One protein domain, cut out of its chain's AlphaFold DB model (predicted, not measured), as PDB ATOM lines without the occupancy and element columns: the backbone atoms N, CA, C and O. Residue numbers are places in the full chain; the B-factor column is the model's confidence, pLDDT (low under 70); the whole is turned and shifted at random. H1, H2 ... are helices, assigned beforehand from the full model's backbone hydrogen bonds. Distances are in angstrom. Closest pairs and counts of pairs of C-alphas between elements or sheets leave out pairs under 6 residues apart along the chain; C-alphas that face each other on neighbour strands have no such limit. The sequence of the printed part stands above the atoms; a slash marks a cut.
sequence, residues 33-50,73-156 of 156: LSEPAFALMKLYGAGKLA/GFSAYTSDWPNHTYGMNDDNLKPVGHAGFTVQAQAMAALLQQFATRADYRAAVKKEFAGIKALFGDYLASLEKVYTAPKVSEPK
ATOM      1  N   LEU A  33       2.633  -7.469  25.440       95.06
ATOM      2  CA  LEU A  33       3.549  -7.137  24.339       95.06
ATOM      3  C   LEU A  33       3.250  -7.938  23.068       95.06
ATOM      4  O   LEU A  33       3.228  -7.359  21.982       95.06
ATOM      5  N   SER A  34       3.025  -9.247  23.191       92.75
ATOM      6  CA  SER A  34       2.893 -10.132  22.030       92.75
ATOM      7  C   SER A  34       1.606  -9.910  21.232       92.75
ATOM      8  O   SER A  34       1.650  -9.946  20.003       92.75
ATOM      9  N   GLU A  35       0.482  -9.616  21.890       94.00
ATOM     10  CA  GLU A  35      -0.802  -9.390  21.210       94.00
ATOM     11  C   GLU A  35      -0.776  -8.114  20.342       94.00
ATOM     12  O   GLU A  35      -1.079  -8.195  19.146       94.00
ATOM     13  N   PRO A  36      -0.333  -6.937  20.847       95.88
ATOM     14  CA  PRO A  36      -0.152  -5.766  19.993       95.88
ATOM     15  C   PRO A  36       0.891  -5.974  18.892       95.88
ATOM     16  O   PRO A  36       0.687  -5.493  17.779       95.88
ATOM     17  N   ALA A  37       1.983  -6.699  19.165       95.38
ATOM     18  CA  ALA A  37       2.987  -7.013  18.148       95.38
ATOM     19  C   ALA A  37       2.370  -7.790  16.974       95.38
ATOM     20  O   ALA A  37       2.534  -7.396  15.818       95.38
ATOM     21  N   PHE A  38       1.597  -8.842  17.265       94.31
ATOM     22  CA  PHE A  38       0.879  -9.619  16.255       94.31
ATOM     23  C   PHE A  38      -0.142  -8.764  15.488       94.31
ATOM     24  O   PHE A  38      -0.177  -8.783  14.254       94.31
ATOM     25  N   ALA A  39      -0.930  -7.954  16.201       95.44
ATOM     26  CA  ALA A  39      -1.910  -7.064  15.584       95.44
ATOM     27  C   ALA A  39      -1.259  -6.042  14.635       95.44
ATOM     28  O   ALA A  39      -1.781  -5.794  13.546       95.44
ATOM     29  N   LEU A  40      -0.104  -5.482  15.007       97.75
ATOM     30  CA  LEU A  40       0.653  -4.547  14.174       97.75
ATOM     31  C   LEU A  40       1.243  -5.229  12.936       97.75
ATOM     32  O   LEU A  40       1.174  -4.662  11.850       97.75
ATOM     33  N   MET A  41       1.750  -6.458  13.063       96.88
ATOM     34  CA  MET A  41       2.196  -7.240  11.902       96.88
ATOM     35  C   MET A  41       1.056  -7.439  10.899       96.88
ATOM     36  O   MET A  41       1.245  -7.235   9.700       96.88
ATOM     37  N   LYS A  42      -0.152  -7.758  11.381       95.19
ATOM     38  CA  LYS A  42      -1.342  -7.868  10.527       95.19
ATOM     39  C   LYS A  42      -1.726  -6.526   9.901       95.19
ATOM     40  O   LYS A  42      -2.010  -6.480   8.707       95.19
ATOM     41  N   LEU A  43      -1.704  -5.443  10.681       97.44
ATOM     42  CA  LEU A  43      -2.029  -4.089  10.217       97.44
ATOM     43  C   LEU A  43      -1.108  -3.628   9.081       97.44
ATOM     44  O   LEU A  43      -1.587  -3.060   8.104       97.44
ATOM     45  N   TYR A  44       0.196  -3.884   9.200       97.81
ATOM     46  CA  TYR A  44       1.183  -3.507   8.187       97.81
ATOM     47  C   TYR A  44       1.266  -4.491   7.010       97.81
ATOM     48  O   TYR A  44       2.020  -4.252   6.073       97.81
ATOM     49  N   GLY A  45       0.457  -5.555   7.005       95.94
ATOM     50  CA  GLY A  45       0.332  -6.457   5.860       95.94
ATOM     51  C   GLY A  45       1.353  -7.592   5.834       95.94
ATOM     52  O   GLY A  45       1.770  -8.014   4.755       95.94
ATOM     53  N   ALA A  46       1.763  -8.107   6.997       95.06
ATOM     54  CA  ALA A  46       2.611  -9.293   7.063       95.06
ATOM     55  C   ALA A  46       1.947 -10.487   6.361       95.06
ATOM     56  O   ALA A  46       0.806 -10.852   6.648       95.06
ATOM     57  N   GLY A  47       2.685 -11.112   5.443       90.62
ATOM     58  CA  GLY A  47       2.252 -12.329   4.763       90.62
ATOM     59  C   GLY A  47       2.371 -13.566   5.653       90.62
ATOM     60  O   GLY A  47       3.208 -13.611   6.552       90.62
ATOM     61  N   LYS A  48       1.549 -14.584   5.364       91.19
ATOM     62  CA  LYS A  48       1.604 -15.937   5.961       91.19
ATOM     63  C   LYS A  48       1.689 -15.961   7.494       91.19
ATOM     64  O   LYS A  48       2.353 -16.827   8.061       91.19
ATOM     65  N   LEU A  49       1.021 -15.020   8.162       88.69
ATOM     66  CA  LEU A  49       0.895 -15.058   9.614       88.69
ATOM     67  C   LEU A  49       0.184 -16.345  10.040       88.69
ATOM     68  O   LEU A  49      -0.809 -16.747   9.439       88.69
ATOM     69  N   ALA A  50       0.708 -16.989  11.079       83.88
ATOM     70  CA  ALA A  50       0.023 -18.095  11.719       83.88
ATOM     71  C   ALA A  50      -1.075 -17.532  12.627       83.88
ATOM     72  O   ALA A  50      -0.787 -16.845  13.604       83.88
ATOM     73  N   GLY A  73       9.477 -10.965  20.285       89.06
ATOM     74  CA  GLY A  73      10.039 -11.137  18.951       89.06
ATOM     75  C   GLY A  73       9.060 -10.686  17.870       89.06
ATOM     76  O   GLY A  73       7.847 -10.656  18.086       89.06
ATOM     77  N   PHE A  74       9.599 -10.369  16.697       91.38
ATOM     78  CA  PHE A  74       8.831 -10.148  15.476       91.38
ATOM     79  C   PHE A  74       9.365 -11.084  14.399       91.38
ATOM     80  O   PHE A  74      10.577 -11.225  14.256       91.38
ATOM     81  N   SER A  75       8.481 -11.669  13.599       89.56
ATOM     82  CA  SER A  75       8.873 -12.503  12.462       89.56
ATOM     83  C   SER A  75       7.923 -12.243  11.303       89.56
ATOM     84  O   SER A  75       6.737 -12.553  11.386       89.56
ATOM     85  N   ALA A  76       8.436 -11.623  10.242       92.56
ATOM     86  CA  ALA A  76       7.711 -11.449   8.991       92.56
ATOM     87  C   ALA A  76       8.057 -12.585   8.028       92.56
ATOM     88  O   ALA A  76       9.175 -13.096   8.035       92.56
ATOM     89  N   TYR A  77       7.114 -12.939   7.161       93.88
ATOM     90  CA  TYR A  77       7.399 -13.799   6.022       93.88
ATOM     91  C   TYR A  77       8.370 -13.110   5.051       93.88
ATOM     92  O   TYR A  77       8.100 -11.998   4.593       93.88
ATOM     93  N   THR A  78       9.473 -13.787   4.728       94.44
ATOM     94  CA  THR A  78      10.518 -13.287   3.818       94.44
ATOM     95  C   THR A  78      10.931 -14.286   2.736       94.44
ATOM     96  O   THR A  78      11.614 -13.887   1.800       94.44
ATOM     97  N   SER A  79      10.544 -15.564   2.835       95.25
ATOM     98  CA  SER A  79      11.015 -16.633   1.943       95.25
ATOM     99  C   SER A  79      10.130 -17.880   2.043       95.25
ATOM    100  O   SER A  79       9.635 -18.206   3.122       95.25
ATOM    101  N   ASP A  80       9.978 -18.600   0.927       94.38
ATOM    102  CA  ASP A  80       9.380 -19.947   0.877       94.38
ATOM    103  C   ASP A  80      10.391 -21.070   1.152       94.38
ATOM    104  O   ASP A  80      10.017 -22.219   1.397       94.38
ATOM    105  N   TRP A  81      11.681 -20.744   1.128       95.44
ATOM    106  CA  TRP A  81      12.751 -21.670   1.462       95.44
ATOM    107  C   TRP A  81      12.944 -21.804   2.975       95.44
ATOM    108  O   TRP A  81      12.817 -20.808   3.694       95.44
ATOM    109  N   PRO A  82      13.336 -22.998   3.462       91.19
ATOM    110  CA  PRO A  82      13.719 -23.195   4.854       91.19
ATOM    111  C   PRO A  82      14.875 -22.290   5.299       91.19
ATOM    112  O   PRO A  82      15.713 -21.872   4.489       91.19
ATOM    113  N   ASN A  83      14.963 -22.079   6.616       88.69
ATOM    114  CA  ASN A  83      16.071 -21.369   7.250       88.69
ATOM    115  C   ASN A  83      17.433 -21.976   6.863       88.69
ATOM    116  O   ASN A  83      17.558 -23.189   6.703       88.69
ATOM    117  N   HIS A  84      18.462 -21.126   6.764       91.81
ATOM    118  CA  HIS A  84      19.850 -21.503   6.442       91.81
ATOM    119  C   HIS A  84      20.053 -22.154   5.058       91.81
ATOM    120  O   HIS A  84      20.895 -23.036   4.897       91.81
ATOM    121  N   THR A  85      19.311 -21.710   4.040       96.31
ATOM    122  CA  THR A  85      19.469 -22.171   2.649       96.31
ATOM    123  C   THR A  85      19.925 -21.046   1.716       96.31
ATOM    124  O   THR A  85      19.656 -19.872   1.969       96.31
ATOM    125  N   TYR A  86      20.577 -21.398   0.599       96.38
ATOM    126  CA  TYR A  86      20.918 -20.421  -0.446       96.38
ATOM    127  C   TYR A  86      19.672 -19.774  -1.061       96.38
ATOM    128  O   TYR A  86      19.678 -18.576  -1.309       96.38
ATOM    129  N   GLY A  87      18.577 -20.527  -1.214       95.75
ATOM    130  CA  GLY A  87      17.307 -19.978  -1.697       95.75
ATOM    131  C   GLY A  87      16.756 -18.871  -0.792       95.75
ATOM    132  O   GLY A  87      16.383 -17.812  -1.288       95.75
ATOM    133  N   MET A  88      16.798 -19.067   0.532       95.44
ATOM    134  CA  MET A  88      16.429 -18.018   1.494       95.44
ATOM    135  C   MET A  88      17.365 -16.808   1.391       95.44
ATOM    136  O   MET A  88      16.910 -15.667   1.430       95.44
ATOM    137  N   ASN A  89      18.674 -17.043   1.247       95.00
ATOM    138  CA  ASN A  89      19.643 -15.961   1.088       95.00
ATOM    139  C   ASN A  89      19.364 -15.112  -0.163       95.00
ATOM    140  O   ASN A  89      19.420 -13.887  -0.093       95.00
ATOM    141  N   ASP A  90      19.025 -15.749  -1.282       96.31
ATOM    142  CA  ASP A  90      18.701 -15.052  -2.527       96.31
ATOM    143  C   ASP A  90      17.409 -14.230  -2.409       96.31
ATOM    144  O   ASP A  90      17.286 -13.171  -3.028       96.31
ATOM    145  N   ASP A  91      16.441 -14.693  -1.614       97.00
ATOM    146  CA  ASP A  91      15.167 -14.000  -1.399       97.00
ATOM    147  C   ASP A  91      15.305 -12.721  -0.551       97.00
ATOM    148  O   ASP A  91      14.491 -11.805  -0.707       97.00
ATOM    149  N   ASN A  92      16.372 -12.588   0.251       91.62
ATOM    150  CA  ASN A  92      16.633 -11.390   1.061       91.62
ATOM    151  C   ASN A  92      16.746 -10.104   0.226       91.62
ATOM    152  O   ASN A  92      16.358  -9.038   0.699       91.62
ATOM    153  N   LEU A  93      17.270 -10.202  -1.003       93.19
ATOM    154  CA  LEU A  93      17.461  -9.062  -1.914       93.19
ATOM    155  C   LEU A  93      16.324  -8.907  -2.937       93.19
ATOM    156  O   LEU A  93      16.374  -8.043  -3.816       93.19
ATOM    157  N   LYS A  94      15.300  -9.760  -2.854       96.94
ATOM    158  CA  LYS A  94      14.124  -9.725  -3.726       96.94
ATOM    159  C   LYS A  94      12.984  -8.948  -3.062       96.94
ATOM    160  O   LYS A  94      13.002  -8.717  -1.851       96.94
ATOM    161  N   PRO A  95      11.929  -8.594  -3.825       97.19
ATOM    162  CA  PRO A  95      10.771  -7.897  -3.271       97.19
ATOM    163  C   PRO A  95      10.148  -8.576  -2.043       97.19
ATOM    164  O   PRO A  95       9.678  -7.873  -1.155       97.19
ATOM    165  N   VAL A  96      10.174  -9.913  -1.958       95.94
ATOM    166  CA  VAL A  96       9.643 -10.658  -0.804       95.94
ATOM    167  C   VAL A  96      10.438 -10.396   0.482       95.94
ATOM    168  O   VAL A  96       9.833 -10.077   1.506       95.94
ATOM    169  N   GLY A  97      11.774 -10.421   0.427       95.75
ATOM    170  CA  GLY A  97      12.632 -10.090   1.563       95.75
ATOM    171  C   GLY A  97      12.478  -8.633   1.996       95.75
ATOM    172  O   GLY A  97      12.283  -8.353   3.179       95.75
ATOM    173  N   HIS A  98      12.462  -7.699   1.038       96.81
ATOM    174  CA  HIS A  98      12.283  -6.269   1.323       96.81
ATOM    175  C   HIS A  98      10.911  -5.946   1.931       96.81
ATOM    176  O   HIS A  98      10.819  -5.125   2.850       96.81
ATOM    177  N   ALA A  99       9.847  -6.587   1.440       96.50
ATOM    178  CA  ALA A  99       8.506  -6.424   1.985       96.50
ATOM    179  C   ALA A  99       8.443  -6.925   3.433       96.50
ATOM    180  O   ALA A  99       8.008  -6.180   4.312       96.50
ATOM    181  N   GLY A 100       8.949  -8.134   3.703       95.88
ATOM    182  CA  GLY A 100       9.001  -8.680   5.059       95.88
ATOM    183  C   GLY A 100       9.805  -7.796   6.018       95.88
ATOM    184  O   GLY A 100       9.314  -7.462   7.097       95.88
ATOM    185  N   PHE A 101      10.985  -7.327   5.593       96.06
ATOM    186  CA  PHE A 101      11.811  -6.400   6.374       96.06
ATOM    187  C   PHE A 101      11.076  -5.091   6.698       96.06
ATOM    188  O   PHE A 101      11.071  -4.639   7.843       96.06
ATOM    189  N   THR A 102      10.410  -4.495   5.705       97.50
ATOM    190  CA  THR A 102       9.682  -3.228   5.876       97.50
ATOM    191  C   THR A 102       8.529  -3.378   6.864       97.50
ATOM    192  O   THR A 102       8.403  -2.569   7.783       97.50
ATOM    193  N   VAL A 103       7.721  -4.431   6.715       97.81
ATOM    194  CA  VAL A 103       6.597  -4.712   7.617       97.81
ATOM    195  C   VAL A 103       7.083  -4.925   9.047       97.81
ATOM    196  O   VAL A 103       6.526  -4.351   9.984       97.81
ATOM    197  N   GLN A 104       8.150  -5.710   9.222       96.69
ATOM    198  CA  GLN A 104       8.739  -5.962  10.533       96.69
ATOM    199  C   GLN A 104       9.221  -4.657  11.185       96.69
ATOM    200  O   GLN A 104       8.890  -4.390  12.340       96.69
ATOM    201  N   ALA A 105       9.929  -3.805  10.435       98.06
ATOM    202  CA  ALA A 105      10.415  -2.518  10.925       98.06
ATOM    203  C   ALA A 105       9.270  -1.570  11.322       98.06
ATOM    204  O   ALA A 105       9.331  -0.933  12.377       98.06
ATOM    205  N   GLN A 106       8.203  -1.504  10.520       98.56
ATOM    206  CA  GLN A 106       7.015  -0.699  10.821       98.56
ATOM    207  C   GLN A 106       6.312  -1.178  12.096       98.56
ATOM    208  O   GLN A 106       5.996  -0.365  12.966       98.56
ATOM    209  N   ALA A 107       6.119  -2.492  12.243       98.31
ATOM    210  CA  ALA A 107       5.481  -3.073  13.418       98.31
ATOM    211  C   ALA A 107       6.306  -2.836  14.695       98.31
ATOM    212  O   ALA A 107       5.755  -2.409  15.713       98.31
ATOM    213  N   MET A 108       7.630  -3.025  14.629       98.31
ATOM    214  CA  MET A 108       8.543  -2.732  15.740       98.31
ATOM    215  C   MET A 108       8.503  -1.251  16.136       98.31
ATOM    216  O   MET A 108       8.389  -0.931  17.320       98.31
ATOM    217  N   ALA A 109       8.555  -0.344  15.155       98.62
ATOM    218  CA  ALA A 109       8.518   1.095  15.401       98.62
ATOM    219  C   ALA A 109       7.188   1.538  16.029       98.62
ATOM    220  O   ALA A 109       7.183   2.324  16.977       98.62
ATOM    221  N   ALA A 110       6.063   1.005  15.548       98.50
ATOM    222  CA  ALA A 110       4.748   1.309  16.095       98.50
ATOM    223  C   ALA A 110       4.588   0.798  17.533       98.50
ATOM    224  O   ALA A 110       4.109   1.541  18.390       98.50
ATOM    225  N   LEU A 111       5.037  -0.429  17.830       98.19
ATOM    226  CA  LEU A 111       4.991  -0.958  19.194       98.19
ATOM    227  C   LEU A 111       5.868  -0.132  20.137       98.19
ATOM    228  O   LEU A 111       5.434   0.225  21.234       98.19
ATOM    229  N   LEU A 112       7.082   0.217  19.697       97.88
ATOM    230  CA  LEU A 112       7.981   1.072  20.463       97.88
ATOM    231  C   LEU A 112       7.350   2.440  20.730       97.88
ATOM    232  O   LEU A 112       7.414   2.923  21.857       97.88
ATOM    233  N   GLN A 113       6.710   3.050  19.730       98.31
ATOM    234  CA  GLN A 113       6.013   4.325  19.894       98.31
ATOM    235  C   GLN A 113       4.895   4.206  20.936       98.31
ATOM    236  O   GLN A 113       4.824   5.042  21.844       98.31
ATOM    237  N   GLN A 114       4.065   3.162  20.857       97.56
ATOM    238  CA  GLN A 114       2.988   2.939  21.823       97.56
ATOM    239  C   GLN A 114       3.562   2.769  23.228       97.56
ATOM    240  O   GLN A 114       3.131   3.448  24.157       97.56
ATOM    241  N   PHE A 115       4.587   1.929  23.382       97.50
ATOM    242  CA  PHE A 115       5.252   1.716  24.661       97.50
ATOM    243  C   PHE A 115       5.888   3.007  25.193       97.50
ATOM    244  O   PHE A 115       5.712   3.348  26.357       97.50
ATOM    245  N   ALA A 116       6.579   3.789  24.365       97.75
ATOM    246  CA  ALA A 116       7.258   5.014  24.787       97.75
ATOM    247  C   ALA A 116       6.288   6.145  25.169       97.75
ATOM    248  O   ALA A 116       6.576   6.928  26.077       97.75
ATOM    249  N   THR A 117       5.114   6.213  24.542       98.44
ATOM    250  CA  THR A 117       4.185   7.343  24.717       98.44
ATOM    251  C   THR A 117       3.024   7.063  25.669       98.44
ATOM    252  O   THR A 117       2.483   8.001  26.251       98.44
ATOM    253  N   ARG A 118       2.674   5.794  25.905       98.38
ATOM    254  CA  ARG A 118       1.533   5.407  26.747       98.38
ATOM    255  C   ARG A 118       1.973   4.864  28.104       98.38
ATOM    256  O   ARG A 118       2.396   3.715  28.235       98.38
ATOM    257  N   ALA A 119       1.880   5.701  29.136       98.44
ATOM    258  CA  ALA A 119       2.285   5.332  30.494       98.44
ATOM    259  C   ALA A 119       1.416   4.211  31.098       98.44
ATOM    260  O   ALA A 119       1.944   3.324  31.770       98.44
ATOM    261  N   ASP A 120       0.112   4.223  30.813       98.25
ATOM    262  CA  ASP A 120      -0.848   3.166  31.158       98.25
ATOM    263  C   ASP A 120      -0.427   1.817  30.563       98.25
ATOM    264  O   ASP A 120      -0.389   0.802  31.260       98.25
ATOM    265  N   TYR A 121      -0.025   1.823  29.291       98.25
ATOM    266  CA  TYR A 121       0.400   0.621  28.591       98.25
ATOM    267  C   TYR A 121       1.700   0.046  29.170       98.25
ATOM    268  O   TYR A 121       1.760  -1.143  29.487       98.25
ATOM    269  N   ARG A 122       2.718   0.885  29.421       97.56
ATOM    270  CA  ARG A 122       3.951   0.434  30.100       97.56
ATOM    271  C   ARG A 122       3.677  -0.162  31.474       97.56
ATOM    272  O   ARG A 122       4.310  -1.150  31.851       97.56
ATOM    273  N   ALA A 123       2.762   0.438  32.233       98.19
ATOM    274  CA  ALA A 123       2.388  -0.061  33.549       98.19
ATOM    275  C   ALA A 123       1.720  -1.442  33.459       98.19
ATOM    276  O   ALA A 123       2.047  -2.321  34.259       98.19
ATOM    277  N   ALA A 124       0.851  -1.657  32.465       98.25
ATOM    278  CA  ALA A 124       0.226  -2.952  32.211       98.25
ATOM    279  C   ALA A 124       1.266  -4.036  31.877       98.25
ATOM    280  O   ALA A 124       1.282  -5.075  32.539       98.25
ATOM    281  N   VAL A 125       2.191  -3.755  30.948       97.88
ATOM    282  CA  VAL A 125       3.291  -4.675  30.592       97.88
ATOM    283  C   VAL A 125       4.139  -5.016  31.819       97.88
ATOM    284  O   VAL A 125       4.415  -6.184  32.085       97.88
ATOM    285  N   LYS A 126       4.526  -4.008  32.614       97.38
ATOM    286  CA  LYS A 126       5.339  -4.221  33.821       97.38
ATOM    287  C   LYS A 126       4.613  -5.076  34.863       97.38
ATOM    288  O   LYS A 126       5.243  -5.927  35.487       97.38
ATOM    289  N   LYS A 127       3.311  -4.845  35.061       98.25
ATOM    290  CA  LYS A 127       2.487  -5.601  36.012       98.25
ATOM    291  C   LYS A 127       2.381  -7.069  35.606       98.25
ATOM    292  O   LYS A 127       2.607  -7.936  36.446       98.25
ATOM    293  N   GLU A 128       2.051  -7.335  34.344       98.06
ATOM    294  CA  GLU A 128       1.956  -8.701  33.825       98.06
ATOM    295  C   GLU A 128       3.303  -9.421  33.943       98.06
ATOM    296  O   GLU A 128       3.381 -10.489  34.548       98.06
ATOM    297  N   PHE A 129       4.377  -8.797  33.450       97.06
ATOM    298  CA  PHE A 129       5.711  -9.389  33.463       97.06
ATOM    299  C   PHE A 129       6.190  -9.736  34.875       97.06
ATOM    300  O   PHE A 129       6.710 -10.826  35.099       97.06
ATOM    301  N   ALA A 130       5.982  -8.841  35.847       97.38
ATOM    302  CA  ALA A 130       6.340  -9.107  37.238       97.38
ATOM    303  C   ALA A 130       5.586 -10.321  37.806       97.38
ATOM    304  O   ALA A 130       6.184 -11.136  38.509       97.38
ATOM    305  N   GLY A 131       4.299 -10.464  37.470       97.31
ATOM    306  CA  GLY A 131       3.494 -11.618  37.865       97.31
ATOM    307  C   GLY A 131       4.009 -12.923  37.260       97.31
ATOM    308  O   GLY A 131       4.236 -13.886  37.989       97.31
ATOM    309  N   ILE A 132       4.266 -12.947  35.948       96.06
ATOM    310  CA  ILE A 132       4.772 -14.151  35.274       96.06
ATOM    311  C   ILE A 132       6.181 -14.503  35.767       96.06
ATOM    312  O   ILE A 132       6.467 -15.674  36.000       96.06
ATOM    313  N   LYS A 133       7.045 -13.511  36.012       95.19
ATOM    314  CA  LYS A 133       8.391 -13.732  36.560       95.19
ATOM    315  C   LYS A 133       8.364 -14.385  37.940       95.19
ATOM    316  O   LYS A 133       9.176 -15.272  38.191       95.19
ATOM    317  N   ALA A 134       7.432 -13.991  38.807       95.94
ATOM    318  CA  ALA A 134       7.254 -14.638  40.103       95.94
ATOM    319  C   ALA A 134       6.829 -16.108  39.942       95.94
ATOM    320  O   ALA A 134       7.499 -16.996  40.465       95.94
ATOM    321  N   LEU A 135       5.800 -16.368  39.126       95.69
ATOM    322  CA  LEU A 135       5.316 -17.728  38.851       95.69
ATOM    323  C   LEU A 135       6.394 -18.620  38.220       95.69
ATOM    324  O   LEU A 135       6.508 -19.798  38.554       95.69
ATOM    325  N   PHE A 136       7.208 -18.062  37.326       92.25
ATOM    326  CA  PHE A 136       8.332 -18.770  36.722       92.25
ATOM    327  C   PHE A 136       9.411 -19.118  37.760       92.25
ATOM    328  O   PHE A 136       9.952 -20.222  37.739       92.25
ATOM    329  N   GLY A 137       9.684 -18.219  38.710       92.56
ATOM    330  CA  GLY A 137      10.555 -18.503  39.852       92.56
ATOM    331  C   GLY A 137      10.041 -19.662  40.712       92.56
ATOM    332  O   GLY A 137      10.800 -20.584  41.012       92.56
ATOM    333  N   ASP A 138       8.746 -19.662  41.037       94.19
ATOM    334  CA  ASP A 138       8.103 -20.738  41.805       94.19
ATOM    335  C   ASP A 138       8.160 -22.085  41.069       94.19
ATOM    336  O   ASP A 138       8.399 -23.138  41.676       94.19
ATOM    337  N   TYR A 139       7.984 -22.053  39.745       90.69
ATOM    338  CA  TYR A 139       8.124 -23.221  38.881       90.69
ATOM    339  C   TYR A 139       9.545 -23.798  38.926       90.69
ATOM    340  O   TYR A 139       9.710 -24.988  39.208       90.69
ATOM    341  N   LEU A 140      10.574 -22.968  38.727       88.94
ATOM    342  CA  LEU A 140      11.973 -23.406  38.782       88.94
ATOM    343  C   LEU A 140      12.342 -23.980  40.158       88.94
ATOM    344  O   LEU A 140      12.918 -25.066  40.234       88.94
ATOM    345  N   ALA A 141      11.939 -23.314  41.242       90.69
ATOM    346  CA  ALA A 141      12.176 -23.800  42.602       90.69
ATOM    347  C   ALA A 141      11.482 -25.148  42.872       90.69
ATOM    348  O   ALA A 141      11.966 -25.969  43.656       90.69
ATOM    349  N   SER A 142      10.337 -25.394  42.233       89.56
ATOM    350  CA  SER A 142       9.635 -26.677  42.321       89.56
ATOM    351  C   SER A 142      10.354 -27.774  41.534       89.56
ATOM    352  O   SER A 142      10.488 -28.888  42.040       89.56
ATOM    353  N   LEU A 143      10.875 -27.465  40.341       86.62
ATOM    354  CA  LEU A 143      11.675 -28.406  39.553       86.62
ATOM    355  C   LEU A 143      12.942 -28.846  40.296       86.62
ATOM    356  O   LEU A 143      13.246 -30.037  40.322       86.62
ATOM    357  N   GLU A 144      13.653 -27.919  40.941       85.56
ATOM    358  CA  GLU A 144      14.876 -28.231  41.695       85.56
ATOM    359  C   GLU A 144      14.644 -29.265  42.807       85.56
ATOM    360  O   GLU A 144      15.491 -30.129  43.036       85.56
ATOM    361  N   LYS A 145      13.475 -29.232  43.460       84.19
ATOM    362  CA  LYS A 145      13.106 -30.205  44.504       84.19
ATOM    363  C   LYS A 145      12.878 -31.609  43.948       84.19
ATOM    364  O   LYS A 145      13.151 -32.586  44.636       84.19
ATOM    365  N   VAL A 146      12.338 -31.707  42.735       82.50
ATOM    366  CA  VAL A 146      11.973 -32.987  42.108       82.50
ATOM    367  C   VAL A 146      13.177 -33.618  41.405       82.50
ATOM    368  O   VAL A 146      13.340 -34.836  41.429       82.50
ATOM    369  N   TYR A 147      14.048 -32.800  40.813       72.94
ATOM    370  CA  TYR A 147      15.190 -33.247  40.014       72.94
ATOM    371  C   TYR A 147      16.523 -33.216  40.777       72.94
ATOM    372  O   TYR A 147      17.565 -32.886  40.208       72.94
ATOM    373  N   THR A 148      16.538 -33.610  42.054       69.31
ATOM    374  CA  THR A 148      17.805 -33.863  42.759       69.31
ATOM    375  C   THR A 148      18.604 -34.955  42.046       69.31
ATOM    376  O   THR A 148      18.172 -36.106  41.963       69.31
ATOM    377  N   ALA A 149      19.779 -34.598  41.520       65.12
ATOM    378  CA  ALA A 149      20.624 -35.527  40.782       65.12
ATOM    379  C   ALA A 149      21.111 -36.675  41.694       65.12
ATOM    380  O   ALA A 149      21.673 -36.409  42.762       65.12
ATOM    381  N   PRO A 150      20.953 -37.950  41.292       65.75
ATOM    382  CA  PRO A 150      21.529 -39.062  42.035       65.75
ATOM    383  C   PRO A 150      23.061 -38.985  41.984       65.75
ATOM    384  O   PRO A 150      23.650 -38.723  40.934       65.75
ATOM    385  N   LYS A 151      23.721 -39.218  43.124       66.75
ATOM    386  CA  LYS A 151      25.187 -39.264  43.197       66.75
ATOM    387  C   LYS A 151      25.696 -40.570  42.582       66.75
ATOM    388  O   LYS A 151      25.465 -41.637  43.140       66.75
ATOM    389  N   VAL A 152      26.417 -40.474  41.466       67.69
ATOM    390  CA  VAL A 152      27.177 -41.587  40.871       67.69
ATOM    391  C   VAL A 152      28.633 -41.466  41.319       67.69
ATOM    392  O   VAL A 152      29.221 -40.392  41.197       67.69
ATOM    393  N   SER A 153      29.202 -42.538  41.873       74.25
ATOM    394  CA  SER A 153      30.612 -42.588  42.278       74.25
ATOM    395  C   SER A 153      31.547 -42.615  41.066       74.25
ATOM    396  O   SER A 153      31.237 -43.268  40.071       74.25
ATOM    397  N   GLU A 154      32.704 -41.961  41.173       71.19
ATOM    398  CA  GLU A 154      33.751 -42.005  40.144       71.19
ATOM    399  C   GLU A 154      34.393 -43.410  40.049       71.19
ATOM    400  O   GLU A 154      34.459 -44.120  41.064       71.19
ATOM    401  N   PRO A 155      34.872 -43.829  38.860       65.19
ATOM    402  CA  PRO A 155      35.659 -45.050  38.716       65.19
ATOM    403  C   PRO A 155      36.957 -44.971  39.539       65.19
ATOM    404  O   PRO A 155      37.547 -43.895  39.668       65.19
ATOM    405  N   LYS A 156      37.388 -46.109  40.097       64.06
ATOM    406  CA  LYS A 156      38.656 -46.234  40.837       64.06
ATOM    407  C   LYS A 156      39.867 -46.191  39.913       64.06
ATOM    408  O   LYS A 156      39.781 -46.787  38.819       64.06
TER     409      LYS A 156
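What this domain is: This is residues 33 to 50 and 73 to 156 of the 156 residues of an uncharacterized protein of Acidobacteria bacterium RIFCSPLOWO2_12_FULL_66_21 (UniProt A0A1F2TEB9). Two long helices, H3 and H4, meet near their ends as an L, and the short helix H1 packs crosswise on H3, with its first residue near H4. The small helix H2 lies near the beginning of H3, away from the corner, while residues 130 to 156, the far part of H4 and the tail after it, stick out free of the body. The printed part has 102 residues with four named helices, in the order H1, H2, H3, H4, and no named strand; the class is all helix, meaning that the residues in named elements are helical. The whole is extended, with a radius of gyration of the C-alphas of 21.3 A, and flat, spanning 63 by 45 by 20 A.

Where its parts are: H1 is residues 33 to 43 and begins with C-alpha 33 at (3.549, -7.137, 24.339). Beyond the cut, residues 73 to 85 hold no named element. H2 is residues 86 to 91. H3 is residues 95 to 117, 32.5 A from its first C-alpha at (10.771, -7.897, -3.271) to its last. H4, residues 119 to 146, is the longest helix and measures 41.2 A, ending with C-alpha 146 at (11.973, -32.987, 42.108).

How they stand to each other: H1 and H3 touch, at a steep tilt of 48 degrees and opposite ways. Their closest C-alphas are those of Leu 40 and Ala 107, 5.1 A apart, and H3 touches H1 with residues 103 to 111 alone. H1 and H4 are close but not clearly touching; their closest C-alphas, those of Leu 33 and Val 125, are 6.7 A apart. H2 and H3 are also close but not clearly touching, with the C-alphas of Asp 91 and Gly 97 closest at 5.5 A. They run the same way at a steep tilt of 67 degrees, only just short of about perpendicular. H3 and H4 touch only at the corner by their link, with the C-alphas of Phe 115 and Arg 122 closest at 5.7 A, and their lines are about perpendicular at 79 degrees. H2 is apart from H4 and from H1. In H1, H2 and H3 every O i to N i+4 pair is within hydrogen-bond range; in H4, 23 of 24 are.

The domain as a whole: The C-alphas of Leu 43 and Lys 156, the two farthest apart, are 66.1 A from each other. Residues 51 to 72 are not printed, and C-alphas 50 and 73 are 14.2 A apart across this cut, which lies in the link from H1 to H2. The links from H2 to H3 and from H3 to H4 are tight. Without residues 130 to 156, which stand free, the body spans 44 by 20 by 16 A. The mean pLDDT of the printed part is 92.3, and residues 148 to 152 and 155 to 156 are under 70.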